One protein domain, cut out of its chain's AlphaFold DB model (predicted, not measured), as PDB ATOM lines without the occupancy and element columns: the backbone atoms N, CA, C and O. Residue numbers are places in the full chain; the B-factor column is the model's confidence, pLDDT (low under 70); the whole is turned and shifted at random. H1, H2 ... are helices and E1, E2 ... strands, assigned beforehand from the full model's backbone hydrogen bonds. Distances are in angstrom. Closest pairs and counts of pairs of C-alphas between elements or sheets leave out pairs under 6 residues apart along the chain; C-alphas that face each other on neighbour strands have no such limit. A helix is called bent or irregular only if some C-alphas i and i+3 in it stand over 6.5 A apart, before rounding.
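This is residues 54 to 247 of the 620 residues of an uncharacterized protein of Syntrophaceae bacterium (UniProt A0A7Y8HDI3). Picture one long, strongly twisted sheet bent like an L: E4, E6 and E7 make the long arm, and E6 turns at residue 164 into a second arm with E5 and E8. H2 and the short H3 sit on the inner side of this bend, and the small hairpin E9 and E10 makes the far end. The printed part has 194 residues, ordered E1 E2 H1 H2 E3 E4 E5 E6 E7 E8 E9 E10 E11 H3. The main sheet is branched and mixed parallel and antiparallel; the class is mixed, helices and strands. The whole is compact, with a radius of gyration of the C-alphas of 18.6 A, yet elongated, spanning 59 by 38 by 33 A.

Start at E1, residues 54 to 56: parallel E3, residues 108 to 111, lies on one side and parallel E4, residues 131 to 140, on the other side; look for N 54 and O 108, 2.8 A, and N 133 and O 55, 2.9 A. E2, residues 60 to 63, is parallel to E4, with N 137 and O 60 at 2.8 A. H1, residues 74 to 79, is not on the sheet; it is only just apart from H2, residues 85 to 103, at 8.5 A. H2 only grazes the sheet, with residues 93 to 101. E6, residues 157 to 177, is antiparallel to E4, with N 132 and O 176 at 2.8 A. E5, residues 147 to 154, E6 and E7, residues 182 to 194, form a meander, each strand the antiparallel neighbour of the one before, in two hairpins; see N 150 and O 161, 2.8 A, and N 173 and O 187, 2.7 A. E8, residues 202 to 205, is antiparallel to E5, with N 151 and O 204 at 2.8 A, completing a Greek key, a meander whose first strand neighbours the fourth. E9, residues 211 to 214, and E10, residues 217 to 220, form a hairpin, N 212 and O 219 at 2.9 A. E11, residues 225 to 227, is parallel to E7, with N 192 and O 225 at 2.8 A. H3, residues 232 to 235, grazes the sheet with residues 233 to 235 and touches residues 89 to 96 of H2 alone, closest C-alphas Val 96 and Leu 235, 6.5 A. In H1 and H2 every O i to N i+4 pair is within hydrogen-bond range; H3 is too short for one.

Find C-alpha 54 at (11.048, 12.594, -19.292), where E1 begins. H2 runs 26.5 A from C-alpha 85 at (12.871, 35.045, -30.196), E4 29.0 A, E6 47.4 A and E7 35.2 A. E6 bends by 92 degrees. H3 ends at (21.258, 26.252, -22.672).

Gly 127 and Gly 216 have the C-alphas farthest apart, 59.8 A. The printed part has no cut, and the link from E3 to E4, 19 residues, is long. Mean pLDDT of the printed part is 70.0; 73 residues are under 70, among them 65 to 100.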
ATOM      1  N   VAL A  54      10.516  11.500 -20.103       80.94
ATOM      2  CA  VAL A  54      11.048  12.594 -19.292       80.94
ATOM      3  C   VAL A  54      10.548  13.920 -19.859       80.94
ATOM      4  O   VAL A  54      10.672  14.165 -21.058       80.94
ATOM      5  N   VAL A  55       9.996  14.781 -19.002       81.56
ATOM      6  CA  VAL A  55       9.630  16.153 -19.368       81.56
ATOM      7  C   VAL A  55      10.685  17.144 -18.897       81.56
ATOM      8  O   VAL A  55      11.177  17.063 -17.775       81.56
ATOM      9  N   PHE A  56      11.017  18.116 -19.729       76.62
ATOM     10  CA  PHE A  56      11.810  19.262 -19.294       76.62
ATOM     11  C   PHE A  56      10.895  20.356 -18.764       76.62
ATOM     12  O   PHE A  56       9.955  20.755 -19.454       76.62
ATOM     13  N   ARG A  57      11.153  20.820 -17.539       73.06
ATOM     14  CA  ARG A  57      10.458  21.982 -16.980       73.06
ATOM     15  C   ARG A  57      11.195  23.273 -17.317       73.06
ATOM     16  O   ARG A  57      12.368  23.247 -17.690       73.06
ATOM     17  N   ASP A  58      10.494  24.388 -17.142       64.88
ATOM     18  CA  ASP A  58      11.059  25.719 -17.333       64.88
ATOM     19  C   ASP A  58      12.266  25.940 -16.416       64.88
ATOM     20  O   ASP A  58      12.240  25.633 -15.218       64.88
ATOM     21  N   THR A  59      13.328  26.491 -16.999       72.25
ATOM     22  CA  THR A  59      14.554  26.832 -16.280       72.25
ATOM     23  C   THR A  59      14.290  27.954 -15.285       72.25
ATOM     24  O   THR A  59      13.744  29.002 -15.628       72.25
ATOM     25  N   GLN A  60      14.718  27.745 -14.045       72.31
ATOM     26  CA  GLN A  60      14.608  28.722 -12.970       72.31
ATOM     27  C   GLN A  60      15.919  29.501 -12.827       72.31
ATOM     28  O   GLN A  60      17.000  28.925 -12.935       72.31
ATOM     29  N   TYR A  61      15.817  30.800 -12.549       72.62
ATOM     30  CA  TYR A  61      16.957  31.708 -12.388       72.62
ATOM     31  C   TYR A  61      16.947  32.340 -10.992       72.62
ATOM     32  O   TYR A  61      15.881  32.694 -10.486       72.62
ATOM     33  N   GLY A  62      18.120  32.536 -10.388       75.56
ATOM     34  CA  GLY A  62      18.259  33.215  -9.095       75.56
ATOM     35  C   GLY A  62      19.656  33.787  -8.851       75.56
ATOM     36  O   GLY A  62      20.548  33.623  -9.674       75.56
ATOM     37  N   GLY A  63      19.864  34.432  -7.700       82.50
ATOM     38  CA  GLY A  63      21.151  35.037  -7.322       82.50
ATOM     39  C   GLY A  63      21.282  36.505  -7.735       82.50
ATOM     40  O   GLY A  63      20.276  37.214  -7.824       82.50
ATOM     41  N   ASP A  64      22.512  36.948  -7.987       76.38
ATOM     42  CA  ASP A  64      22.860  38.313  -8.399       76.38
ATOM     43  C   ASP A  64      22.572  38.514  -9.889       76.38
ATOM     44  O   ASP A  64      23.461  38.734 -10.713       76.38
ATOM     45  N   ILE A  65      21.296  38.365 -10.249       68.62
ATOM     46  CA  ILE A  65      20.836  38.431 -11.631       68.62
ATOM     47  C   ILE A  65      21.238  39.800 -12.211       68.62
ATOM     48  O   ILE A  65      20.778  40.829 -11.700       68.62
ATOM     49  N   PRO A  66      22.057  39.838 -13.278       60.53
ATOM     50  CA  PRO A  66      22.512  41.085 -13.877       60.53
ATOM     51  C   PRO A  66      21.336  41.980 -14.270       60.53
ATOM     52  O   PRO A  66      20.256  41.504 -14.630       60.53
ATOM     53  N   ASN A  67      21.522  43.301 -14.224       55.31
ATOM     54  CA  ASN A  67      20.499  44.226 -14.700       55.31
ATOM     55  C   ASN A  67      20.440  44.193 -16.232       55.31
ATOM     56  O   ASN A  67      20.991  45.046 -16.916       55.31
ATOM     57  N   PHE A  68      19.715  43.224 -16.772       55.00
ATOM     58  CA  PHE A  68      19.505  43.049 -18.204       55.00
ATOM     59  C   PHE A  68      18.548  44.096 -18.815       55.00
ATOM     60  O   PHE A  68      17.966  43.853 -19.864       55.00
ATOM     61  N   LYS A  69      18.326  45.261 -18.186       45.88
ATOM     62  CA  LYS A  69      17.483  46.334 -18.759       45.88
ATOM     63  C   LYS A  69      17.984  46.839 -20.116       45.88
ATOM     64  O   LYS A  69      17.175  47.328 -20.891       45.88
ATOM     65  N   GLU A  70      19.283  46.719 -20.377       44.62
ATOM     66  CA  GLU A  70      19.913  47.047 -21.664       44.62
ATOM     67  C   GLU A  70      19.886  45.873 -22.653       44.62
ATOM     68  O   GLU A  70      20.318  46.005 -23.791       44.62
ATOM     69  N   TYR A  71      19.376  44.713 -22.232       50.34
ATOM     70  CA  TYR A  71      19.163  43.574 -23.106       50.34
ATOM     71  C   TYR A  71      17.742  43.644 -23.656       50.34
ATOM     72  O   TYR A  71      16.767  43.389 -22.943       50.34
ATOM     73  N   ASP A  72      17.631  43.960 -24.940       48.78
ATOM     74  CA  ASP A  72      16.371  44.236 -25.641       48.78
ATOM     75  C   ASP A  72      15.310  43.126 -25.485       48.78
ATOM     76  O   ASP A  72      14.108  43.367 -25.605       48.78
ATOM     77  N   GLN A  73      15.738  41.898 -25.170       49.19
ATOM     78  CA  GLN A  73      14.870  40.730 -24.992       49.19
ATOM     79  C   GLN A  73      14.570  40.385 -23.522       49.19
ATOM     80  O   GLN A  73      13.818  39.451 -23.263       49.19
ATOM     81  N   TRP A  74      15.102  41.103 -22.529       52.97
ATOM     82  CA  TRP A  74      14.947  40.741 -21.110       52.97
ATOM     83  C   TRP A  74      13.508  40.814 -20.610       52.97
ATOM     84  O   TRP A  74      13.024  39.907 -19.933       52.97
ATOM     85  N   GLU A  75      12.793  41.872 -20.987       51.91
ATOM     86  CA  GLU A  75      11.369  41.998 -20.683       51.91
ATOM     87  C   GLU A  75      10.536  40.934 -21.418       51.91
ATOM     88  O   GLU A  75       9.487  40.544 -20.917       51.91
ATOM     89  N   GLN A  76      11.016  40.406 -22.552       49.44
ATOM     90  CA  GLN A  76      10.383  39.300 -23.283       49.44
ATOM     91  C   GLN A  76      10.679  37.939 -22.633       49.44
ATOM     92  O   GLN A  76       9.770  37.124 -22.518       49.44
ATOM     93  N   ILE A  77      11.900  37.724 -22.129       49.94
ATOM     94  CA  ILE A  77      12.310  36.543 -21.346       49.94
ATOM     95  C   ILE A  77      11.524  36.475 -20.030       49.94
ATOM     96  O   ILE A  77      11.011  35.420 -19.674       49.94
ATOM     97  N   LYS A  78      11.345  37.612 -19.343       48.31
ATOM     98  CA  LYS A  78      10.498  37.715 -18.142       48.31
ATOM     99  C   LYS A  78       9.010  37.475 -18.409       48.31
ATOM    100  O   LYS A  78       8.309  37.027 -17.508       48.31
ATOM    101  N   LYS A  79       8.514  37.830 -19.601       44.50
ATOM    102  CA  LYS A  79       7.081  37.786 -19.964       44.50
ATOM    103  C   LYS A  79       6.695  36.615 -20.876       44.50
ATOM    104  O   LYS A  79       5.524  36.509 -21.227       44.50
ATOM    105  N   GLY A  80       7.641  35.759 -21.269       43.69
ATOM    106  CA  GLY A  80       7.405  34.589 -22.124       43.69
ATOM    107  C   GLY A  80       6.874  34.895 -23.536       43.69
ATOM    108  O   GLY A  80       6.101  34.102 -24.064       43.69
ATOM    109  N   TYR A  81       7.215  36.042 -24.143       37.19
ATOM    110  CA  TYR A  81       6.580  36.518 -25.391       37.19
ATOM    111  C   TYR A  81       7.353  36.160 -26.689       37.19
ATOM    112  O   TYR A  81       8.573  36.291 -26.739       37.19
ATOM    113  N   ARG A  82       6.608  35.762 -27.745       49.81
ATOM    114  CA  ARG A  82       6.943  34.745 -28.783       49.81
ATOM    115  C   ARG A  82       7.299  35.177 -30.235       49.81
ATOM    116  O   ARG A  82       7.349  34.337 -31.114       49.81
ATOM    117  N   ALA A  83       7.502  36.440 -30.612       40.12
ATOM    118  CA  ALA A  83       7.449  36.750 -32.066       40.12
ATOM    119  C   ALA A  83       8.739  36.465 -32.887       40.12
ATOM    120  O   ALA A  83       8.661  35.789 -33.907       40.12
ATOM    121  N   ASP A  84       9.921  36.928 -32.456       40.97
ATOM    122  CA  ASP A  84      11.194  36.749 -33.204       40.97
ATOM    123  C   ASP A  84      12.288  36.021 -32.394       40.97
ATOM    124  O   ASP A  84      13.248  35.470 -32.944       40.97
ATOM    125  N   ALA A  85      12.105  35.925 -31.073       47.94
ATOM    126  CA  ALA A  85      12.871  35.045 -30.196       47.94
ATOM    127  C   ALA A  85      12.560  33.557 -30.454       47.94
ATOM    128  O   ALA A  85      13.396  32.708 -30.153       47.94
ATOM    129  N   ASP A  86      11.421  33.243 -31.079       46.69
ATOM    130  CA  ASP A  86      10.923  31.879 -31.270       46.69
ATOM    131  C   ASP A  86      11.836  31.023 -32.143       46.69
ATOM    132  O   ASP A  86      12.118  29.890 -31.783       46.69
ATOM    133  N   ARG A  87      12.398  31.538 -33.243       43.25
ATOM    134  CA  ARG A  87      13.265  30.715 -34.111       43.25
ATOM    135  C   ARG A  87      14.601  30.378 -33.456       43.25
ATOM    136  O   ARG A  87      15.108  29.269 -33.621       43.25
ATOM    137  N   SER A  88      15.172  31.329 -32.718       45.78
ATOM    138  CA  SER A  88      16.427  31.128 -31.993       45.78
ATOM    139  C   SER A  88      16.204  30.317 -30.721       45.78
ATOM    140  O   SER A  88      17.018  29.458 -30.419       45.78
ATOM    141  N   GLN A  89      15.115  30.524 -29.975       47.06
ATOM    142  CA  GLN A  89      14.756  29.693 -28.822       47.06
ATOM    143  C   GLN A  89      14.355  28.280 -29.233       47.06
ATOM    144  O   GLN A  89      14.780  27.342 -28.578       47.06
ATOM    145  N   GLN A  90      13.642  28.102 -30.344       52.72
ATOM    146  CA  GLN A  90      13.368  26.785 -30.914       52.72
ATOM    147  C   GLN A  90      14.660  26.117 -31.365       52.72
ATOM    148  O   GLN A  90      14.911  24.993 -30.963       52.72
ATOM    149  N   SER A  91      15.520  26.792 -32.138       50.38
ATOM    150  CA  SER A  91      16.806  26.212 -32.568       50.38
ATOM    151  C   SER A  91      17.696  25.843 -31.375       50.38
ATOM    152  O   SER A  91      18.328  24.792 -31.398       50.38
ATOM    153  N   ARG A  92      17.679  26.658 -30.310       53.25
ATOM    154  CA  ARG A  92      18.347  26.380 -29.032       53.25
ATOM    155  C   ARG A  92      17.731  25.181 -28.325       53.25
ATOM    156  O   ARG A  92      18.447  24.236 -28.039       53.25
ATOM    157  N   ALA A  93      16.417  25.177 -28.103       56.34
ATOM    158  CA  ALA A  93      15.684  24.066 -27.499       56.34
ATOM    159  C   ALA A  93      15.901  22.767 -28.282       56.34
ATOM    160  O   ALA A  93      16.101  21.721 -27.677       56.34
ATOM    161  N   PHE A  94      15.950  22.837 -29.614       61.28
ATOM    162  CA  PHE A  94      16.300  21.715 -30.473       61.28
ATOM    163  C   PHE A  94      17.751  21.287 -30.276       61.28
ATOM    164  O   PHE A  94      17.977  20.095 -30.137       61.28
ATOM    165  N   ALA A  95      18.722  22.201 -30.211       59.66
ATOM    166  CA  ALA A  95      20.117  21.853 -29.938       59.66
ATOM    167  C   ALA A  95      20.274  21.164 -28.572       59.66
ATOM    168  O   ALA A  95      20.866  20.089 -28.512       59.66
ATOM    169  N   VAL A  96      19.661  21.703 -27.509       60.97
ATOM    170  CA  VAL A  96      19.640  21.066 -26.178       60.97
ATOM    171  C   VAL A  96      19.022  19.677 -26.275       60.97
ATOM    172  O   VAL A  96      19.612  18.703 -25.824       60.97
ATOM    173  N   LEU A  97      17.849  19.572 -26.903       66.06
ATOM    174  CA  LEU A  97      17.094  18.329 -27.002       66.06
ATOM    175  C   LEU A  97      17.843  17.276 -27.825       66.06
ATOM    176  O   LEU A  97      17.909  16.126 -27.410       66.06
ATOM    177  N   PHE A  98      18.447  17.647 -28.956       66.62
ATOM    178  CA  PHE A  98      19.206  16.730 -29.806       66.62
ATOM    179  C   PHE A  98      20.472  16.237 -29.118       66.62
ATOM    180  O   PHE A  98      20.721  15.029 -29.102       66.62
ATOM    181  N   THR A  99      21.256  17.140 -28.529       65.94
ATOM    182  CA  THR A  99      22.471  16.769 -27.801       65.94
ATOM    183  C   THR A  99      22.117  15.904 -26.589       65.94
ATOM    184  O   THR A  99      22.706  14.844 -26.380       65.94
ATOM    185  N   PHE A 100      21.060  16.272 -25.864       69.94
ATOM    186  CA  PHE A 100      20.556  15.503 -24.738       69.94
ATOM    187  C   PHE A 100      20.065  14.108 -25.130       69.94
ATOM    188  O   PHE A 100      20.444  13.133 -24.488       69.94
ATOM    189  N   MET A 101      19.243  13.989 -26.178       72.44
ATOM    190  CA  MET A 101      18.737  12.701 -26.667       72.44
ATOM    191  C   MET A 101      19.871  11.805 -27.169       72.44
ATOM    192  O   MET A 101      19.811  10.590 -27.007       72.44
ATOM    193  N   LYS A 102      20.926  12.391 -27.749       73.44
ATOM    194  CA  LYS A 102      22.125  11.655 -28.161       73.44
ATOM    195  C   LYS A 102      22.898  11.109 -26.957       73.44
ATOM    196  O   LYS A 102      23.358   9.972 -27.015       73.44
ATOM    197  N   ALA A 103      23.033  11.899 -25.892       72.56
ATOM    198  CA  ALA A 103      23.679  11.480 -24.648       72.56
ATOM    199  C   ALA A 103      22.812  10.512 -23.823       72.56
ATOM    200  O   ALA A 103      23.344   9.717 -23.051       72.56
ATOM    201  N   ASN A 104      21.489  10.560 -24.011       72.88
ATOM    202  CA  ASN A 104      20.507   9.761 -23.285       72.88
ATOM    203  C   ASN A 104      19.623   8.935 -24.239       72.88
ATOM    204  O   ASN A 104      18.401   9.113 -24.252       72.88
ATOM    205  N   PRO A 105      20.186   8.014 -25.046       73.38
ATOM    206  CA  PRO A 105      19.422   7.245 -26.037       73.38
ATOM    207  C   PRO A 105      18.315   6.377 -25.421       73.38
ATOM    208  O   PRO A 105      17.439   5.875 -26.129       73.38
ATOM    209  N   CYS A 106      18.364   6.182 -24.104       77.94
ATOM    210  CA  CYS A 106      17.435   5.351 -23.368       77.94
ATOM    211  C   CYS A 106      16.278   6.086 -22.702       77.94
ATOM    212  O   CYS A 106      15.605   5.463 -21.885       77.94
ATOM    213  N   VAL A 107      16.030   7.354 -23.035       76.94
ATOM    214  CA  VAL A 107      14.832   8.089 -22.606       76.94
ATOM    215  C   VAL A 107      14.060   8.630 -23.797       76.94
ATOM    216  O   VAL A 107      14.641   9.038 -24.798       76.94
ATOM    217  N   ASP A 108      12.741   8.666 -23.654       75.62
ATOM    218  CA  ASP A 108      11.885   9.456 -24.524       75.62
ATOM    219  C   ASP A 108      11.740  10.834 -23.888       75.62
ATOM    220  O   ASP A 108      11.571  10.964 -22.673       75.62
ATOM    221  N   VAL A 109      11.819  11.881 -24.700       71.69
ATOM    222  CA  VAL A 109      11.770  13.255 -24.204       71.69
ATOM    223  C   VAL A 109      10.513  13.935 -24.704       71.69
ATOM    224  O   VAL A 109      10.236  13.971 -25.906       71.69
ATOM    225  N   GLN A 110       9.768  14.513 -23.769       68.56
ATOM    226  CA  GLN A 110       8.736  15.488 -24.063       68.56
ATOM    227  C   GLN A 110       9.253  16.871 -23.690       68.56
ATOM    228  O   GLN A 110       9.617  17.136 -22.547       68.56
ATOM    229  N   TYR A 111       9.236  17.775 -24.657       63.34
ATOM    230  CA  TYR A 111       9.488  19.184 -24.411       63.34
ATOM    231  C   TYR A 111       8.198  19.948 -24.697       63.34
ATOM    232  O   TYR A 111       7.705  19.966 -25.826       63.34
ATOM    233  N   THR A 112       7.595  20.523 -23.661       52.94
ATOM    234  CA  THR A 112       6.387  21.341 -23.800       52.94
ATOM    235  C   THR A 112       6.793  22.756 -24.196       52.94
ATOM    236  O   THR A 112       6.887  23.636 -23.350       52.94
ATOM    237  N   LEU A 113       7.015  22.996 -25.493       48.53
ATOM    238  CA  LEU A 113       6.916  24.361 -26.012       48.53
ATOM    239  C   LEU A 113       5.448  24.761 -25.896       48.53
ATOM    240  O   LEU A 113       4.565  24.128 -26.485       48.53
ATOM    241  N   THR A 114       5.173  25.779 -25.088       42.16
ATOM    242  CA  THR A 114       3.859  26.400 -25.114       42.16
ATOM    243  C   THR A 114       3.734  27.084 -26.483       42.16
ATOM    244  O   THR A 114       4.391  28.076 -26.753       42.16
ATOM    245  N   GLU A 115       2.925  26.478 -27.352       42.38
ATOM    246  CA  GLU A 115       2.508  26.897 -28.701       42.38
ATOM    247  C   GLU A 115       3.489  26.757 -29.887       42.38
ATOM    248  O   GLU A 115       4.569  27.327 -29.944       42.38
ATOM    249  N   TRP A 116       2.957  26.048 -30.895       37.66
ATOM    250  CA  TRP A 116       3.384  25.884 -32.291       37.66
ATOM    251  C   TRP A 116       4.488  24.854 -32.609       37.66
ATOM    252  O   TRP A 116       5.681  25.083 -32.454       37.66
ATOM    253  N   ILE A 117       4.057  23.691 -33.123       39.22
ATOM    254  CA  ILE A 117       4.904  22.580 -33.594       39.22
ATOM    255  C   ILE A 117       4.844  22.536 -35.134       39.22
ATOM    256  O   ILE A 117       3.737  22.439 -35.666       39.22
ATOM    257  N   PRO A 118       5.973  22.533 -35.871       39.19
ATOM    258  CA  PRO A 118       6.006  22.139 -37.280       39.19
ATOM    259  C   PRO A 118       5.855  20.614 -37.415       39.19
ATOM    260  O   PRO A 118       6.537  19.856 -36.728       39.19
ATOM    261  N   GLU A 119       5.010  20.159 -38.340       40.19
ATOM    262  CA  GLU A 119       4.509  18.775 -38.484       40.19
ATOM    263  C   GLU A 119       5.562  17.665 -38.733       40.19
ATOM    264  O   GLU A 119       5.205  16.491 -38.777       40.19
ATOM    265  N   ASN A 120       6.858  17.981 -38.852       34.25
ATOM    266  CA  ASN A 120       7.881  17.039 -39.333       34.25
ATOM    267  C   ASN A 120       8.960  16.630 -38.316       34.25
ATOM    268  O   ASN A 120       9.912  15.942 -38.685       34.25
ATOM    269  N   ILE A 121       8.828  16.995 -37.041       40.34
ATOM    270  CA  ILE A 121       9.753  16.541 -35.992       40.34
ATOM    271  C   ILE A 121       9.011  15.532 -35.121       40.34
ATOM    272  O   ILE A 121       7.991  15.858 -34.515       40.34
ATOM    273  N   ARG A 122       9.512  14.291 -35.061       37.19
ATOM    274  CA  ARG A 122       9.006  13.252 -34.151       37.19
ATOM    275  C   ARG A 122       9.327  13.643 -32.704       37.19
ATOM    276  O   ARG A 122      10.267  13.127 -32.113       37.19
ATOM    277  N   MET A 123       8.563  14.578 -32.147       40.28
ATOM    278  CA  MET A 123       8.489  14.777 -30.704       40.28
ATOM    279  C   MET A 123       7.904  13.509 -30.076       40.28
ATOM    280  O   MET A 123       7.054  12.859 -30.696       40.28
ATOM    281  N   GLY A 124       8.378  13.137 -28.882       45.50
ATOM    282  CA  GLY A 124       7.861  11.982 -28.146       45.50
ATOM    283  C   GLY A 124       6.329  11.988 -28.119       45.50
ATOM    284  O   GLY A 124       5.700  13.050 -28.054       45.50
ATOM    285  N   LYS A 125       5.720  10.804 -28.244       45.41
ATOM    286  CA  LYS A 125       4.260  10.650 -28.237       45.41
ATOM    287  C   LYS A 125       3.673  11.333 -26.995       45.41
ATOM    288  O   LYS A 125       4.251  11.291 -25.912       45.41
ATOM    289  N   LYS A 126       2.514  11.984 -27.155       43.53
ATOM    290  CA  LYS A 126       1.766  12.570 -26.033       43.53
ATOM    291  C   LYS A 126       1.431  11.466 -25.019       43.53
ATOM    292  O   LYS A 126       0.536  10.668 -25.274       43.53
ATOM    293  N   GLY A 127       2.091  11.491 -23.866       55.94
ATOM    294  CA  GLY A 127       1.783  10.691 -22.682       55.94
ATOM    295  C   GLY A 127       1.986  11.525 -21.414       55.94
ATOM    296  O   GLY A 127       2.553  12.614 -21.461       55.94
ATOM    297  N   THR A 128       1.508  11.059 -20.258       68.19
ATOM    298  CA  THR A 128       1.826  11.701 -18.972       68.19
ATOM    299  C   THR A 128       3.254  11.331 -18.578       68.19
ATOM    300  O   THR A 128       3.504  10.186 -18.191       68.19
ATOM    301  N   ALA A 129       4.193  12.276 -18.698       75.06
ATOM    302  CA  ALA A 129       5.572  12.087 -18.253       75.06
ATOM    303  C   ALA A 129       5.620  11.613 -16.791       75.06
ATOM    304  O   ALA A 129       4.819  12.041 -15.956       75.06
ATOM    305  N   LYS A 130       6.565  10.720 -16.480       81.38
ATOM    306  CA  LYS A 130       6.769  10.197 -15.113       81.38
ATOM    307  C   LYS A 130       7.940  10.850 -14.401       81.38
ATOM    308  O   LYS A 130       8.005  10.815 -13.171       81.38
ATOM    309  N   TYR A 131       8.831  11.458 -15.169       86.69
ATOM    310  CA  TYR A 131      10.029  12.104 -14.672       86.69
ATOM    311  C   TYR A 131      10.122  13.504 -15.247       86.69
ATOM    312  O   TYR A 131       9.651  13.748 -16.358       86.69
ATOM    313  N   ALA A 132      10.734  14.400 -14.490       86.75
ATOM    314  CA  ALA A 132      11.049  15.746 -14.917       86.75
ATOM    315  C   ALA A 132      12.539  16.031 -14.761       86.75
ATOM    316  O   ALA A 132      13.179  15.509 -13.850       86.75
ATOM    317  N   VAL A 133      13.069  16.882 -15.631       85.88
ATOM    318  CA  VAL A 133      14.353  17.545 -15.420       85.88
ATOM    319  C   VAL A 133      14.061  18.987 -15.025       85.88
ATOM    320  O   VAL A 133      13.544  19.759 -15.835       85.88
ATOM    321  N   ASP A 134      14.389  19.328 -13.781       84.62
ATOM    322  CA  ASP A 134      14.361  20.703 -13.285       84.62
ATOM    323  C   ASP A 134      15.766  21.289 -13.408       84.62
ATOM    324  O   ASP A 134      16.731  20.695 -12.922       84.62
ATOM    325  N   THR A 135      15.878  22.459 -14.033       81.56
ATOM    326  CA  THR A 135      17.150  23.178 -14.167       81.56
ATOM    327  C   THR A 135      17.086  24.481 -13.388       81.56
ATOM    328  O   THR A 135      16.163  25.275 -13.569       81.56
ATOM    329  N   TYR A 136      18.074  24.698 -12.529       83.00
ATOM    330  CA  TYR A 136      18.254  25.919 -11.757       83.00
ATOM    331  C   TYR A 136      19.594  26.556 -12.114       83.00
ATOM    332  O   TYR A 136      20.621  25.878 -12.094       83.00
ATOM    333  N   ILE A 137      19.575  27.844 -12.438       80.62
ATOM    334  CA  ILE A 137      20.748  28.642 -12.791       80.62
ATOM    335  C   ILE A 137      20.906  29.746 -11.745       80.62
ATOM    336  O   ILE A 137      20.032  30.604 -11.595       80.62
ATOM    337  N   LEU A 138      22.023  29.724 -11.023       83.88
ATOM    338  CA  LEU A 138      22.382  30.711 -10.012       83.88
ATOM    339  C   LEU A 138      23.505  31.608 -10.532       83.88
ATOM    340  O   LEU A 138      24.529  31.107 -10.983       83.88
ATOM    341  N   PHE A 139      23.332  32.921 -10.421       80.81
ATOM    342  CA  PHE A 139      24.392  33.895 -10.676       80.81
ATOM    343  C   PHE A 139      25.022  34.321  -9.353       80.81
ATOM    344  O   PHE A 139      24.311  34.773  -8.454       80.81
ATOM    345  N   ASP A 140      26.339  34.198  -9.240       84.56
ATOM    346  CA  ASP A 140      27.105  34.628  -8.075       84.56
ATOM    347  C   ASP A 140      28.161  35.659  -8.487       84.56
ATOM    348  O   ASP A 140      29.096  35.352  -9.229       84.56
ATOM    349  N   THR A 141      28.022  36.897  -8.007       82.38
ATOM    350  CA  THR A 141      28.983  37.974  -8.296       82.38
ATOM    351  C   THR A 141      30.078  38.115  -7.241       82.38
ATOM    352  O   THR A 141      30.930  38.991  -7.360       82.38
ATOM    353  N   LYS A 142      30.132  37.246  -6.222       79.69
ATOM    354  CA  LYS A 142      31.148  37.331  -5.153       79.69
ATOM    355  C   LYS A 142      32.590  37.223  -5.656       79.69
ATOM    356  O   LYS A 142      33.480  37.753  -5.002       79.69
ATOM    357  N   GLY A 143      32.808  36.567  -6.799       72.44
ATOM    358  CA  GLY A 143      34.109  36.464  -7.477       72.44
ATOM    359  C   GLY A 143      34.355  37.537  -8.548       72.44
ATOM    360  O   GLY A 143      35.271  37.398  -9.358       72.44
ATOM    361  N   ALA A 144      33.528  38.586  -8.621       77.94
ATOM    362  CA  ALA A 144      33.711  39.655  -9.598       77.94
ATOM    363  C   ALA A 144      35.074  40.348  -9.412       77.94
ATOM    364  O   ALA A 144      35.451  40.737  -8.307       77.94
ATOM    365  N   GLY A 145      35.812  40.515 -10.510       75.69
ATOM    366  CA  GLY A 145      37.172  41.065 -10.512       75.69
ATOM    367  C   GLY A 145      38.294  40.026 -10.407       75.69
ATOM    368  O   GLY A 145      39.446  40.366 -10.687       75.69
ATOM    369  N   GLU A 146      37.992  38.762 -10.089       85.31
ATOM    370  CA  GLU A 146      38.938  37.656 -10.296       85.31
ATOM    371  C   GLU A 146      39.275  37.509 -11.788       85.31
ATOM    372  O   GLU A 146      38.523  37.956 -12.651       85.31
ATOM    373  N   LYS A 147      40.402  36.879 -12.128       84.19
ATOM    374  CA  LYS A 147      40.777  36.640 -13.531       84.19
ATOM    375  C   LYS A 147      40.357  35.234 -13.973       84.19
ATOM    376  O   LYS A 147      40.588  34.265 -13.256       84.19
ATOM    377  N   ALA A 148      39.776  35.122 -15.163       82.69
ATOM    378  CA  ALA A 148      39.542  33.870 -15.877       82.69
ATOM    379  C   ALA A 148      40.545  33.736 -17.028       82.69
ATOM    380  O   ALA A 148      40.790  34.703 -17.751       82.69
ATOM    381  N   LEU A 149      41.104  32.538 -17.214       86.38
ATOM    382  CA  LEU A 149      41.941  32.227 -18.372       86.38
ATOM    383  C   LEU A 149      41.064  31.774 -19.542       86.38
ATOM    384  O   LEU A 149      40.310  30.810 -19.425       86.38
ATOM    385  N   VAL A 150      41.183  32.454 -20.680       84.81
ATOM    386  CA  VAL A 150      40.334  32.236 -21.858       84.81
ATOM    387  C   VAL A 150      41.179  32.063 -23.113       84.81
ATOM    388  O   VAL A 150      42.280  32.600 -23.223       84.81
ATOM    389  N   ARG A 151      40.652  31.333 -24.096       85.94
ATOM    390  CA  ARG A 151      41.180  31.301 -25.462       85.94
ATOM    391  C   ARG A 151      40.489  32.377 -26.280       85.94
ATOM    392  O   ARG A 151      39.301  32.273 -26.565       85.94
ATOM    393  N   ARG A 152      41.234  33.379 -26.713       85.62
ATOM    394  CA  ARG A 152      40.760  34.441 -27.592       85.62
ATOM    395  C   ARG A 152      41.095  34.122 -29.043       85.62
ATOM    396  O   ARG A 152      42.241  33.807 -29.357       85.62
ATOM    397  N   SER A 153      40.106  34.215 -29.931       81.88
ATOM    398  CA  SER A 153      40.310  34.136 -31.379       81.88
ATOM    399  C   SER A 153      40.237  35.521 -32.015       81.88
ATOM    400  O   SER A 153      39.175  36.141 -32.004       81.88
ATOM    401  N   VAL A 154      41.353  35.980 -32.591       80.44
ATOM    402  CA  VAL A 154      41.456  37.253 -33.330       80.44
ATOM    403  C   VAL A 154      42.035  36.976 -34.710       80.44
ATOM    404  O   VAL A 154      43.129  36.419 -34.829       80.44
ATOM    405  N   GLY A 155      41.301  37.322 -35.772       77.38
ATOM    406  CA  GLY A 155      41.775  37.149 -37.154       77.38
ATOM    407  C   GLY A 155      42.189  35.709 -37.502       77.38
ATOM    408  O   GLY A 155      43.137  35.504 -38.254       77.38
ATOM    409  N   GLY A 156      41.533  34.706 -36.902       75.50
ATOM    410  CA  GLY A 156      41.837  33.283 -37.101       75.50
ATOM    411  C   GLY A 156      43.004  32.730 -36.269       75.50
ATOM    412  O   GLY A 156      43.291  31.539 -36.361       75.50
ATOM    413  N   ARG A 157      43.664  33.544 -35.433       80.00
ATOM    414  CA  ARG A 157      44.690  33.086 -34.478       80.00
ATOM    415  C   ARG A 157      44.089  32.914 -33.091       80.00
ATOM    416  O   ARG A 157      43.293  33.745 -32.672       80.00
ATOM    417  N   VAL A 158      44.481  31.852 -32.390       83.06
ATOM    418  CA  VAL A 158      44.029  31.549 -31.025       83.06
ATOM    419  C   VAL A 158      45.156  31.857 -30.041       83.06
ATOM    420  O   VAL A 158      46.273  31.382 -30.236       83.06
ATOM    421  N   GLN A 159      44.878  32.656 -29.012       88.75
ATOM    422  CA  GLN A 159      45.827  33.034 -27.957       88.75
ATOM    423  C   GLN A 159      45.177  32.902 -26.577       88.75
ATOM    424  O   GLN A 159      43.957  32.985 -26.466       88.75
ATOM    425  N   LEU A 160      45.982  32.681 -25.536       87.94
ATOM    426  CA  LEU A 160      45.507  32.675 -24.150       87.94
ATOM    427  C   LEU A 160      45.501  34.096 -23.584       87.94
ATOM    428  O   LEU A 160      46.466  34.838 -23.767       87.94
ATOM    429  N   GLU A 161      44.444  34.456 -22.864       87.75
ATOM    430  CA  GLU A 161      44.290  35.767 -22.235       87.75
ATOM    431  C   GLU A 161      43.642  35.651 -20.854       87.75
ATOM    432  O   GLU A 161      42.801  34.786 -20.624       87.75
ATOM    433  N   LEU A 162      44.037  36.536 -19.934       86.94
ATOM    434  CA  LEU A 162      43.367  36.701 -18.647       86.94
ATOM    435  C   LEU A 162      42.358  37.834 -18.750       86.94
ATOM    436  O   LEU A 162      42.752  38.983 -18.954       86.94
ATOM    437  N   VAL A 163      41.087  37.513 -18.546       84.81
ATOM    438  CA  VAL A 163      39.990  38.485 -18.545       84.81
ATOM    439  C   VAL A 163      39.361  38.566 -17.155       84.81
ATOM    440  O   VAL A 163      39.295  37.553 -16.457       84.81
ATOM    441  N   PRO A 164      38.911  39.748 -16.712       82.94
ATOM    442  CA  PRO A 164      38.198  39.869 -15.450       82.94
ATOM    443  C   PRO A 164      36.839  39.158 -15.520       82.94
ATOM    444  O   PRO A 164      36.087  39.306 -16.488       82.94
ATOM    445  N   LYS A 165      36.523  38.406 -14.468       82.94
ATOM    446  CA  LYS A 165      35.216  37.800 -14.239       82.94
ATOM    447  C   LYS A 165      34.222  38.873 -13.821       82.94
ATOM    448  O   LYS A 165      34.521  39.731 -12.988       82.94
ATOM    449  N   LEU A 166      33.023  38.776 -14.374       77.56
ATOM    450  CA  LEU A 166      31.826  39.457 -13.886       77.56
ATOM    451  C   LEU A 166      31.157  38.654 -12.759       77.56
ATOM    452  O   LEU A 166      30.478  39.226 -11.914       77.56
ATOM    453  N   GLY A 167      31.381  37.339 -12.728       79.50
ATOM    454  CA  GLY A 167      30.928  36.427 -11.683       79.50
ATOM    455  C   GLY A 167      31.057  34.969 -12.115       79.50
ATOM    456  O   GLY A 167      31.717  34.653 -13.107       79.50
ATOM    457  N   THR A 168      30.375  34.093 -11.390       83.25
ATOM    458  CA  THR A 168      30.250  32.665 -11.691       83.25
ATOM    459  C   THR A 168      28.775  32.325 -11.864       83.25
ATOM    460  O   THR A 168      27.922  32.816 -11.128       83.25
ATOM    461  N   ILE A 169      28.460  31.483 -12.842       79.81
ATOM    462  CA  ILE A 169      27.117  30.942 -13.045       79.81
ATOM    463  C   ILE A 169      27.149  29.466 -12.678       79.81
ATOM    464  O   ILE A 169      27.872  28.686 -13.292       79.81
ATOM    465  N   GLU A 170      26.358  29.077 -11.686       85.31
ATOM    466  CA  GLU A 170      26.188  27.684 -11.289       85.31
ATOM    467  C   GLU A 170      24.909  27.130 -11.906       85.31
ATOM    468  O   GLU A 170      23.819  27.668 -11.709       85.31
ATOM    469  N   VAL A 171      25.026  26.027 -12.638       82.19
ATOM    470  CA  VAL A 171      23.883  25.316 -13.207       82.19
ATOM    471  C   VAL A 171      23.697  24.011 -12.453       82.19
ATOM    472  O   VAL A 171      24.643  23.253 -12.255       82.19
ATOM    473  N   THR A 172      22.470  23.753 -12.011       87.44
ATOM    474  CA  THR A 172      22.061  22.520 -11.338       87.44
ATOM    475  C   THR A 172      20.867  21.911 -12.057       87.44
ATOM    476  O   THR A 172      19.793  22.506 -12.109       87.44
ATOM    477  N   HIS A 173      21.030  20.689 -12.538       87.56
ATOM    478  CA  HIS A 173      19.979  19.832 -13.062       87.56
ATOM    479  C   HIS A 173      19.561  18.814 -12.006       87.56
ATOM    480  O   HIS A 173      20.397  18.209 -11.330       87.56
ATOM    481  N   LYS A 174      18.258  18.586 -11.877       91.06
ATOM    482  CA  LYS A 174      17.680  17.551 -11.016       91.06
ATOM    483  C   LYS A 174      16.774  16.666 -11.846       91.06
ATOM    484  O   LYS A 174      15.807  17.147 -12.427       91.06
ATOM    485  N   LEU A 175      17.061  15.371 -11.852       91.38
ATOM    486  CA  LEU A 175      16.151  14.363 -12.372       91.38
ATOM    487  C   LEU A 175      15.170  13.999 -11.261       91.38
ATOM    488  O   LEU A 175      15.574  13.453 -10.236       91.38
ATOM    489  N   ILE A 176      13.892  14.292 -11.452       89.06
ATOM    490  CA  ILE A 176      12.851  14.164 -10.432       89.06
ATOM    491  C   ILE A 176      11.809  13.151 -10.885       89.06
ATOM    492  O   ILE A 176      11.305  13.229 -12.001       89.06
ATOM    493  N   ALA A 177      11.427  12.228 -10.005       86.94
ATOM    494  CA  ALA A 177      10.261  11.382 -10.218       86.94
ATOM    495  C   ALA A 177       8.979  12.141  -9.834       86.94
ATOM    496  O   ALA A 177       8.765  12.499  -8.679       86.94
ATOM    497  N   LEU A 178       8.085  12.370 -10.798       84.31
ATOM    498  CA  LEU A 178       6.888  13.204 -10.618       84.31
ATOM    499  C   LEU A 178       5.873  12.605  -9.638       84.31
ATOM    500  O   LEU A 178       5.154  13.338  -8.966       84.31
ATOM    501  N   LYS A 179       5.838  11.274  -9.521       79.25
ATOM    502  CA  LYS A 179       4.911  10.546  -8.640       79.25
ATOM    503  C   LYS A 179       5.128  10.810  -7.144       79.25
ATOM    504  O   LYS A 179       4.209  10.615  -6.356       79.25
ATOM    505  N   ASN A 180       6.349  11.158  -6.740       77.19
ATOM    506  CA  ASN A 180       6.743  11.277  -5.331       77.19
ATOM    507  C   ASN A 180       7.668  12.480  -5.052       77.19
ATOM    508  O   ASN A 180       8.063  12.682  -3.909       77.19
ATOM    509  N   ASN A 181       8.000  13.264  -6.081       84.12
ATOM    510  CA  ASN A 181       8.912  14.407  -6.046       84.12
ATOM    511  C   ASN A 181      10.333  14.081  -5.540       84.12
ATOM    512  O   ASN A 181      11.051  14.958  -5.061       84.12
ATOM    513  N   GLU A 182      10.751  12.818  -5.634       88.50
ATOM    514  CA  GLU A 182      12.075  12.375  -5.207       88.50
ATOM    515  C   GLU A 182      13.116  12.664  -6.296       88.50
ATOM    516  O   GLU A 182      12.884  12.415  -7.481       88.50
ATOM    517  N   THR A 183      14.284  13.176  -5.899       91.75
ATOM    518  CA  THR A 183      15.403  13.423  -6.821       91.75
ATOM    519  C   THR A 183      16.198  12.137  -7.036       91.75
ATOM    520  O   THR A 183      16.779  11.579  -6.105       91.75
ATOM    521  N   TYR A 184      16.220  11.651  -8.272       91.88
ATOM    522  CA  TYR A 184      16.894  10.414  -8.663       91.88
ATOM    523  C   TYR A 184      18.374  10.640  -8.934       91.88
ATOM    524  O   TYR A 184      19.199   9.782  -8.592       91.88
ATOM    525  N   ASP A 185      18.691  11.797  -9.504       93.00
ATOM    526  CA  ASP A 185      20.053  12.218  -9.763       93.00
ATOM    527  C   ASP A 185      20.175  13.737  -9.862       93.00
ATOM    528  O   ASP A 185      19.184  14.444 -10.073       93.00
ATOM    529  N   THR A 186      21.402  14.223  -9.712       92.19
ATOM    530  CA  THR A 186      21.748  15.630  -9.879       92.19
ATOM    531  C   THR A 186      22.950  15.788 -10.797       92.19
ATOM    532  O   THR A 186      23.849  14.950 -10.826       92.19
ATOM    533  N   GLY A 187      22.954  16.876 -11.551       88.81
ATOM    534  CA  GLY A 187      24.030  17.274 -12.446       88.81
ATOM    535  C   GLY A 187      24.380  18.722 -12.177       88.81
ATOM    536  O   GLY A 187      23.476  19.548 -12.172       88.81
ATOM    537  N   ASN A 188      25.644  19.040 -11.910       88.12
ATOM    538  CA  ASN A 188      26.037  20.410 -11.590       88.12
ATOM    539  C   ASN A 188      27.289  20.790 -12.376       88.12
ATOM    540  O   ASN A 188      28.236  20.006 -12.405       88.12
ATOM    541  N   TYR A 189      27.325  22.005 -12.912       81.94
ATOM    542  CA  TYR A 189      28.531  22.593 -13.490       81.94
ATOM    543  C   TYR A 189      28.574  24.101 -13.241       81.94
ATOM    544  O   TYR A 189      27.554  24.723 -12.941       81.94
ATOM    545  N   SER A 190      29.767  24.682 -13.347       80.44
ATOM    546  CA  SER A 190      29.993  26.118 -13.199       80.44
ATOM    547  C   SER A 190      30.546  26.729 -14.483       80.44
ATOM    548  O   SER A 190      31.254  26.087 -15.261       80.44
ATOM    549  N   ILE A 191      30.198  27.987 -14.711       79.50
ATOM    550  CA  ILE A 191      30.633  28.802 -15.843       79.50
ATOM    551  C   ILE A 191      31.253  30.071 -15.271       79.50
ATOM    552  O   ILE A 191      30.619  30.762 -14.476       79.50
ATOM    553  N   ASP A 192      32.464  30.401 -15.706       79.25
ATOM    554  CA  ASP A 192      33.053  31.711 -15.463       79.25
ATOM    555  C   ASP A 192      32.383  32.729 -16.400       79.25
ATOM    556  O   ASP A 192      32.502  32.676 -17.629       79.25
ATOM    557  N   TRP A 193      31.637  33.664 -15.820       78.25
ATOM    558  CA  TRP A 193      30.965  34.722 -16.563       78.25
ATOM    559  C   TRP A 193      31.911  35.907 -16.728       78.25
ATOM    560  O   TRP A 193      32.411  36.459 -15.748       78.25
ATOM    561  N   VAL A 194      32.175  36.291 -17.975       77.94
ATOM    562  CA  VAL A 194      33.119  37.353 -18.339       77.94
ATOM    563  C   VAL A 194      32.426  38.372 -19.239       77.94
ATOM    564  O   VAL A 194      31.300  38.170 -19.688       77.94
ATOM    565  N   GLN A 195      33.081  39.497 -19.494       74.94
ATOM    566  CA  GLN A 195      32.556  40.482 -20.434       74.94
ATOM    567  C   GLN A 195      32.629  39.968 -21.881       74.94
ATOM    568  O   GLN A 195      33.539  39.210 -22.228       74.94
ATOM    569  N   ASP A 196      31.682  40.398 -22.723       71.25
ATOM    570  CA  ASP A 196      31.696  40.110 -24.160       71.25
ATOM    571  C   ASP A 196      33.049  40.478 -24.800       71.25
ATOM    572  O   ASP A 196      33.627  41.523 -24.469       71.25
ATOM    573  N   PRO A 197      33.576  39.630 -25.706       73.56
ATOM    574  CA  PRO A 197      34.777  39.967 -26.451       73.56
ATOM    575  C   PRO A 197      34.524  41.189 -27.356       73.56
ATOM    576  O   PRO A 197      33.390  41.414 -27.787       73.56
ATOM    577  N   PRO A 198      35.571  41.965 -27.691       77.44
ATOM    578  CA  PRO A 198      35.489  43.015 -28.702       77.44
ATOM    579  C   PRO A 198      34.894  42.521 -30.032       77.44
ATOM    580  O   PRO A 198      34.978  41.341 -30.381       77.44
ATOM    581  N   GLU A 199      34.312  43.440 -30.806       73.44
ATOM    582  CA  GLU A 199      33.656  43.116 -32.076       73.44
ATOM    583  C   GLU A 199      34.602  42.370 -33.041       73.44
ATOM    584  O   GLU A 199      35.725  42.801 -33.304       73.44
ATOM    585  N   GLY A 200      34.141  41.233 -33.575       71.25
ATOM    586  CA  GLY A 200      34.926  40.373 -34.472       71.25
ATOM    587  C   GLY A 200      35.782  39.309 -33.774       71.25
ATOM    588  O   GLY A 200      36.447  38.526 -34.459       71.25
ATOM    589  N   GLU A 201      35.739  39.231 -32.444       79.00
ATOM    590  CA  GLU A 201      36.490  38.258 -31.650       79.00
ATOM    591  C   GLU A 201      35.578  37.242 -30.954       79.00
ATOM    592  O   GLU A 201      34.362  37.413 -30.850       79.00
ATOM    593  N   LYS A 202      36.169  36.135 -30.493       74.75
ATOM    594  CA  LYS A 202      35.467  35.108 -29.709       74.75
ATOM    595  C   LYS A 202      36.328  34.638 -28.552       74.75
ATOM    596  O   LYS A 202      37.506  34.334 -28.754       74.75
ATOM    597  N   TYR A 203      35.719  34.522 -27.377       77.69
ATOM    598  CA  TYR A 203      36.303  33.810 -26.249       77.69
ATOM    599  C   TYR A 203      35.807  32.366 -26.223       77.69
ATOM    600  O   TYR A 203      34.635  32.088 -26.466       77.69
ATOM    601  N   PHE A 204      36.723  31.455 -25.930       76.38
ATOM    602  CA  PHE A 204      36.471  30.044 -25.685       76.38
ATOM    603  C   PHE A 204      37.107  29.660 -24.350       76.38
ATOM    604  O   PHE A 204      38.036  30.321 -23.874       76.38
ATOM    605  N   ARG A 205      36.643  28.559 -23.763       77.19
ATOM    606  CA  ARG A 205      37.282  27.966 -22.586       77.19
ATOM    607  C   ARG A 205      38.743  27.602 -22.896       77.19
ATOM    608  O   ARG A 205      39.023  27.024 -23.948       77.19
ATOM    609  N   ALA A 206      39.660  27.951 -21.993       80.75
ATOM    610  CA  ALA A 206      41.017  27.407 -21.997       80.75
ATOM    611  C   ALA A 206      40.991  25.956 -21.497       80.75
ATOM    612  O   ALA A 206      40.325  25.661 -20.508       80.75
ATOM    613  N   GLU A 207      41.669  25.055 -22.206       80.19
ATOM    614  CA  GLU A 207      41.718  23.627 -21.857       80.19
ATOM    615  C   GLU A 207      42.565  23.407 -20.591       80.19
ATOM    616  O   GLU A 207      43.445  24.209 -20.284       80.19
ATOM    617  N   ASP A 208      42.303  22.335 -19.841       77.50
ATOM    618  CA  ASP A 208      42.905  22.106 -18.512       77.50
ATOM    619  C   ASP A 208      44.437  21.931 -18.554       77.50
ATOM    620  O   ASP A 208      45.136  22.107 -17.554       77.50
ATOM    621  N   ASP A 209      44.983  21.576 -19.717       80.25
ATOM    622  CA  ASP A 209      46.417  21.449 -19.970       80.25
ATOM    623  C   ASP A 209      47.073  22.768 -20.417       80.25
ATOM    624  O   ASP A 209      48.304  22.887 -20.410       80.25
ATOM    625  N   GLN A 210      46.272  23.782 -20.752       83.88
ATOM    626  CA  GLN A 210      46.742  25.092 -21.178       83.88
ATOM    627  C   GLN A 210      47.106  25.948 -19.974       83.88
ATOM    628  O   GLN A 210      46.358  26.084 -19.004       83.88
ATOM    629  N   LYS A 211      48.292  26.550 -20.055       87.00
ATOM    630  CA  LYS A 211      48.852  27.370 -18.987       87.00
ATOM    631  C   LYS A 211      49.332  28.689 -19.546       87.00
ATOM    632  O   LYS A 211      49.942  28.734 -20.614       87.00
ATOM    633  N   LEU A 212      49.079  29.749 -18.798       86.88
ATOM    634  CA  LEU A 212      49.628  31.065 -19.057       86.88
ATOM    635  C   LEU A 212      50.399  31.510 -17.823       86.88
ATOM    636  O   LEU A 212      49.821  31.729 -16.761       86.88
ATOM    637  N   GLU A 213      51.709  31.643 -17.976       87.56
ATOM    638  CA  GLU A 213      52.552  32.259 -16.963       87.56
ATOM    639  C   GLU A 213      52.593  33.765 -17.214       87.56
ATOM    640  O   GLU A 213      52.971  34.220 -18.298       87.56
ATOM    641  N   LYS A 214      52.148  34.543 -16.231       83.19
ATOM    642  CA  LYS A 214      52.141  36.003 -16.301       83.19
ATOM    643  C   LYS A 214      52.375  36.565 -14.907       83.19
ATOM    644  O   LYS A 214      51.774  36.100 -13.948       83.19
ATOM    645  N   ASP A 215      53.258  37.554 -14.808       84.69
ATOM    646  CA  ASP A 215      53.601  38.225 -13.547       84.69
ATOM    647  C   ASP A 215      54.126  37.269 -12.446       84.69
ATOM    648  O   ASP A 215      53.955  37.521 -11.259       84.69
ATOM    649  N   GLY A 216      54.784  36.167 -12.838       81.88
ATOM    650  CA  GLY A 216      55.306  35.146 -11.915       81.88
ATOM    651  C   GLY A 216      54.252  34.170 -11.378       81.88
ATOM    652  O   GLY A 216      54.583  33.289 -10.588       81.88
ATOM    653  N   GLU A 217      53.000  34.299 -11.821       84.31
ATOM    654  CA  GLU A 217      51.903  33.397 -11.484       84.31
ATOM    655  C   GLU A 217      51.549  32.505 -12.677       84.31
ATOM    656  O   GLU A 217      51.504  32.950 -13.829       84.31
ATOM    657  N   VAL A 218      51.271  31.229 -12.398       83.88
ATOM    658  CA  VAL A 218      50.830  30.260 -13.405       83.88
ATOM    659  C   VAL A 218      49.318  30.132 -13.335       83.88
ATOM    660  O   VAL A 218      48.768  29.582 -12.383       83.88
ATOM    661  N   TRP A 219      48.657  30.595 -14.388       82.12
ATOM    662  CA  TRP A 219      47.227  30.430 -14.588       82.12
ATOM    663  C   TRP A 219      47.002  29.169 -15.402       82.12
ATOM    664  O   TRP A 219      47.597  28.999 -16.466       82.12
ATOM    665  N   VAL A 220      46.157  28.279 -14.899       80.69
ATOM    666  CA  VAL A 220      45.801  27.031 -15.576       80.69
ATOM    667  C   VAL A 220      44.369  27.159 -16.074       80.69
ATOM    668  O   VAL A 220      43.538  27.768 -15.397       80.69
ATOM    669  N   GLY A 221      44.091  26.617 -17.259       70.00
ATOM    670  CA  GLY A 221      42.724  26.480 -17.746       70.00
ATOM    671  C   GLY A 221      41.867  25.763 -16.705       70.00
ATOM    672  O   GLY A 221      42.311  24.811 -16.062       70.00
ATOM    673  N   GLY A 222      40.670  26.291 -16.469       64.25
ATOM    674  CA  GLY A 222      39.730  25.748 -15.497       64.25
ATOM    675  C   GLY A 222      38.578  25.004 -16.161       64.25
ATOM    676  O   GLY A 222      38.346  25.111 -17.364       64.25
ATOM    677  N   ASN A 223      37.781  24.326 -15.331       50.78
ATOM    678  CA  ASN A 223      36.544  23.665 -15.755       50.78
ATOM    679  C   ASN A 223      35.403  24.621 -16.136       50.78
ATOM    680  O   ASN A 223      34.398  24.176 -16.689       50.78
ATOM    681  N   GLY A 224      35.558  25.919 -15.868       52.50
ATOM    682  CA  GLY A 224      34.558  26.934 -16.171       52.50
ATOM    683  C   GLY A 224      34.428  27.174 -17.672       52.50
ATOM    684  O   GLY A 224      35.391  27.530 -18.350       52.50
ATOM    685  N   LEU A 225      33.218  27.010 -18.209       55.53
ATOM    686  CA  LEU A 225      32.864  27.600 -19.503       55.53
ATOM    687  C   LEU A 225      33.025  29.125 -19.415       55.53
ATOM    688  O   LEU A 225      32.824  29.695 -18.351       55.53
ATOM    689  N   VAL A 226      33.375  29.782 -20.515       58.12
ATOM    690  CA  VAL A 226      33.597  31.235 -20.565       58.12
ATOM    691  C   VAL A 226      32.508  31.841 -21.431       58.12
ATOM    692  O   VAL A 226      32.359  31.432 -22.581       58.12
ATOM    693  N   MET A 227      31.751  32.800 -20.899       62.22
ATOM    694  CA  MET A 227      30.623  33.394 -21.621       62.22
ATOM    695  C   MET A 227      30.708  34.910 -21.667       62.22
ATOM    696  O   MET A 227      30.806  35.532 -20.616       62.22
ATOM    697  N   GLY A 228      30.617  35.464 -22.877       52.81
ATOM    698  CA  GLY A 228      30.463  36.896 -23.123       52.81
ATOM    699  C   GLY A 228      28.997  37.339 -23.194       52.81
ATOM    700  O   GLY A 228      28.606  38.274 -22.501       52.81
ATOM    701  N   SER A 229      28.171  36.634 -23.984       54.47
ATOM    702  CA  SER A 229      26.789  37.027 -24.305       54.47
ATOM    703  C   SER A 229      25.777  35.997 -23.798       54.47
ATOM    704  O   SER A 229      25.733  34.839 -24.215       54.47
ATOM    705  N   PHE A 230      24.926  36.446 -22.882       53.47
ATOM    706  CA  PHE A 230      23.801  35.707 -22.300       53.47
ATOM    707  C   PHE A 230      22.627  35.605 -23.315       53.47
ATOM    708  O   PHE A 230      22.473  36.554 -24.089       53.47
ATOM    709  N   PRO A 231      21.726  34.583 -23.379       51.53
ATOM    710  CA  PRO A 231      21.698  33.207 -22.861       51.53
ATOM    711  C   PRO A 231      21.830  32.022 -23.881       51.53
ATOM    712  O   PRO A 231      21.572  30.895 -23.453       51.53
ATOM    713  N   PRO A 232      22.167  32.142 -25.197       49.78
ATOM    714  CA  PRO A 232      22.113  30.985 -26.111       49.78
ATOM    715  C   PRO A 232      22.983  29.791 -25.706       49.78
ATOM    716  O   PRO A 232      22.496  28.667 -25.637       49.78
ATOM    717  N   GLN A 233      24.245  30.057 -25.378       50.38
ATOM    718  CA  GLN A 233      25.254  29.020 -25.156       50.38
ATOM    719  C   GLN A 233      25.075  28.288 -23.825       50.38
ATOM    720  O   GLN A 233      25.487  27.146 -23.688       50.38
ATOM    721  N   LEU A 234      24.444  28.930 -22.837       53.81
ATOM    722  CA  LEU A 234      24.225  28.360 -21.502       53.81
ATOM    723  C   LEU A 234      23.261  27.176 -21.549       53.81
ATOM    724  O   LEU A 234      23.446  26.207 -20.817       53.81
ATOM    725  N   LEU A 235      22.263  27.279 -22.430       52.59
ATOM    726  CA  LEU A 235      21.258  26.252 -22.672       52.59
ATOM    727  C   LEU A 235      21.768  25.181 -23.642       52.59
ATOM    728  O   LEU A 235      21.371  24.035 -23.514       52.59
ATOM    729  N   GLU A 236      22.666  25.520 -24.571       52.78
ATOM    730  CA  GLU A 236      23.241  24.576 -25.546       52.78
ATOM    731  C   GLU A 236      24.210  23.542 -24.941       52.78
ATOM    732  O   GLU A 236      24.601  22.605 -25.640       52.78
ATOM    733  N   ASN A 237      24.594  23.681 -23.668       56.00
ATOM    734  CA  ASN A 237      25.528  22.757 -23.025       56.00
ATOM    735  C   ASN A 237      24.906  21.386 -22.736       56.00
ATOM    736  O   ASN A 237      23.711  21.251 -22.464       56.00
ATOM    737  N   GLU A 238      25.759  20.361 -22.770       63.72
ATOM    738  CA  GLU A 238      25.396  18.996 -22.407       63.72
ATOM    739  C   GLU A 238      24.925  18.931 -20.950       63.72
ATOM    740  O   GLU A 238      25.608  19.366 -20.024       63.72
ATOM    741  N   ILE A 239      23.730  18.375 -20.744       70.56
ATOM    742  CA  ILE A 239      23.223  18.085 -19.405       70.56
ATOM    743  C   ILE A 239      23.898  16.802 -18.932       70.56
ATOM    744  O   ILE A 239      23.513  15.698 -19.326       70.56
ATOM    745  N   GLU A 240      24.890  16.960 -18.066       74.88
ATOM    746  CA  GLU A 240      25.599  15.846 -17.451       74.88
ATOM    747  C   GLU A 240      25.044  15.535 -16.063       74.88
ATOM    748  O   GLU A 240      24.990  16.384 -15.174       74.88
ATOM    749  N   PHE A 241      24.655  14.282 -15.864       84.38
ATOM    750  CA  PHE A 241      24.169  13.749 -14.600       84.38
ATOM    751  C   PHE A 241      25.252  12.900 -13.930       84.38
ATOM    752  O   PHE A 241      25.987  12.177 -14.604       84.38
ATOM    753  N   ARG A 242      25.350  12.938 -12.593       86.25
ATOM    754  CA  ARG A 242      26.400  12.214 -11.847       86.25
ATOM    755  C   ARG A 242      26.361  10.701 -12.063       86.25
ATOM    756  O   ARG A 242      27.403  10.053 -12.000       86.25
ATOM    757  N   LYS A 243      25.179  10.123 -12.286       84.88
ATOM    758  CA  LYS A 243      24.981   8.688 -12.550       84.88
ATOM    759  C   LYS A 243      24.951   8.359 -14.049       84.88
ATOM    760  O   LYS A 243      24.808   7.184 -14.397       84.88
ATOM    761  N   GLY A 244      25.165   9.354 -14.914       83.88
ATOM    762  CA  GLY A 244      25.257   9.218 -16.367       83.88
ATOM    763  C   GLY A 244      23.895   9.243 -17.060       83.88
ATOM    764  O   GLY A 244      23.027  10.034 -16.706       83.88
ATOM    765  N   ASP A 245      23.712   8.367 -18.055       84.81
ATOM    766  CA  ASP A 245      22.475   8.260 -18.842       84.81
ATOM    767  C   ASP A 245      21.233   8.157 -17.934       84.81
ATOM    768  O   ASP A 245      21.148   7.305 -17.040       84.81
ATOM    769  N   ILE A 246      20.253   9.029 -18.159       82.69
ATOM    770  CA  ILE A 246      19.044   9.133 -17.337       82.69
ATOM    771  C   ILE A 246      18.194   7.873 -17.425       82.69
ATOM    772  O   ILE A 246      17.654   7.431 -16.412       82.69
ATOM    773  N   GLY A 247      18.072   7.271 -18.606       80.19
ATOM    774  CA  GLY A 247      17.267   6.069 -18.800       80.19
ATOM    775  C   GLY A 247      17.845   4.901 -18.011       80.19
ATOM    776  O   GLY A 247      17.130   4.200 -17.296       80.19
TER     777      GLY A 247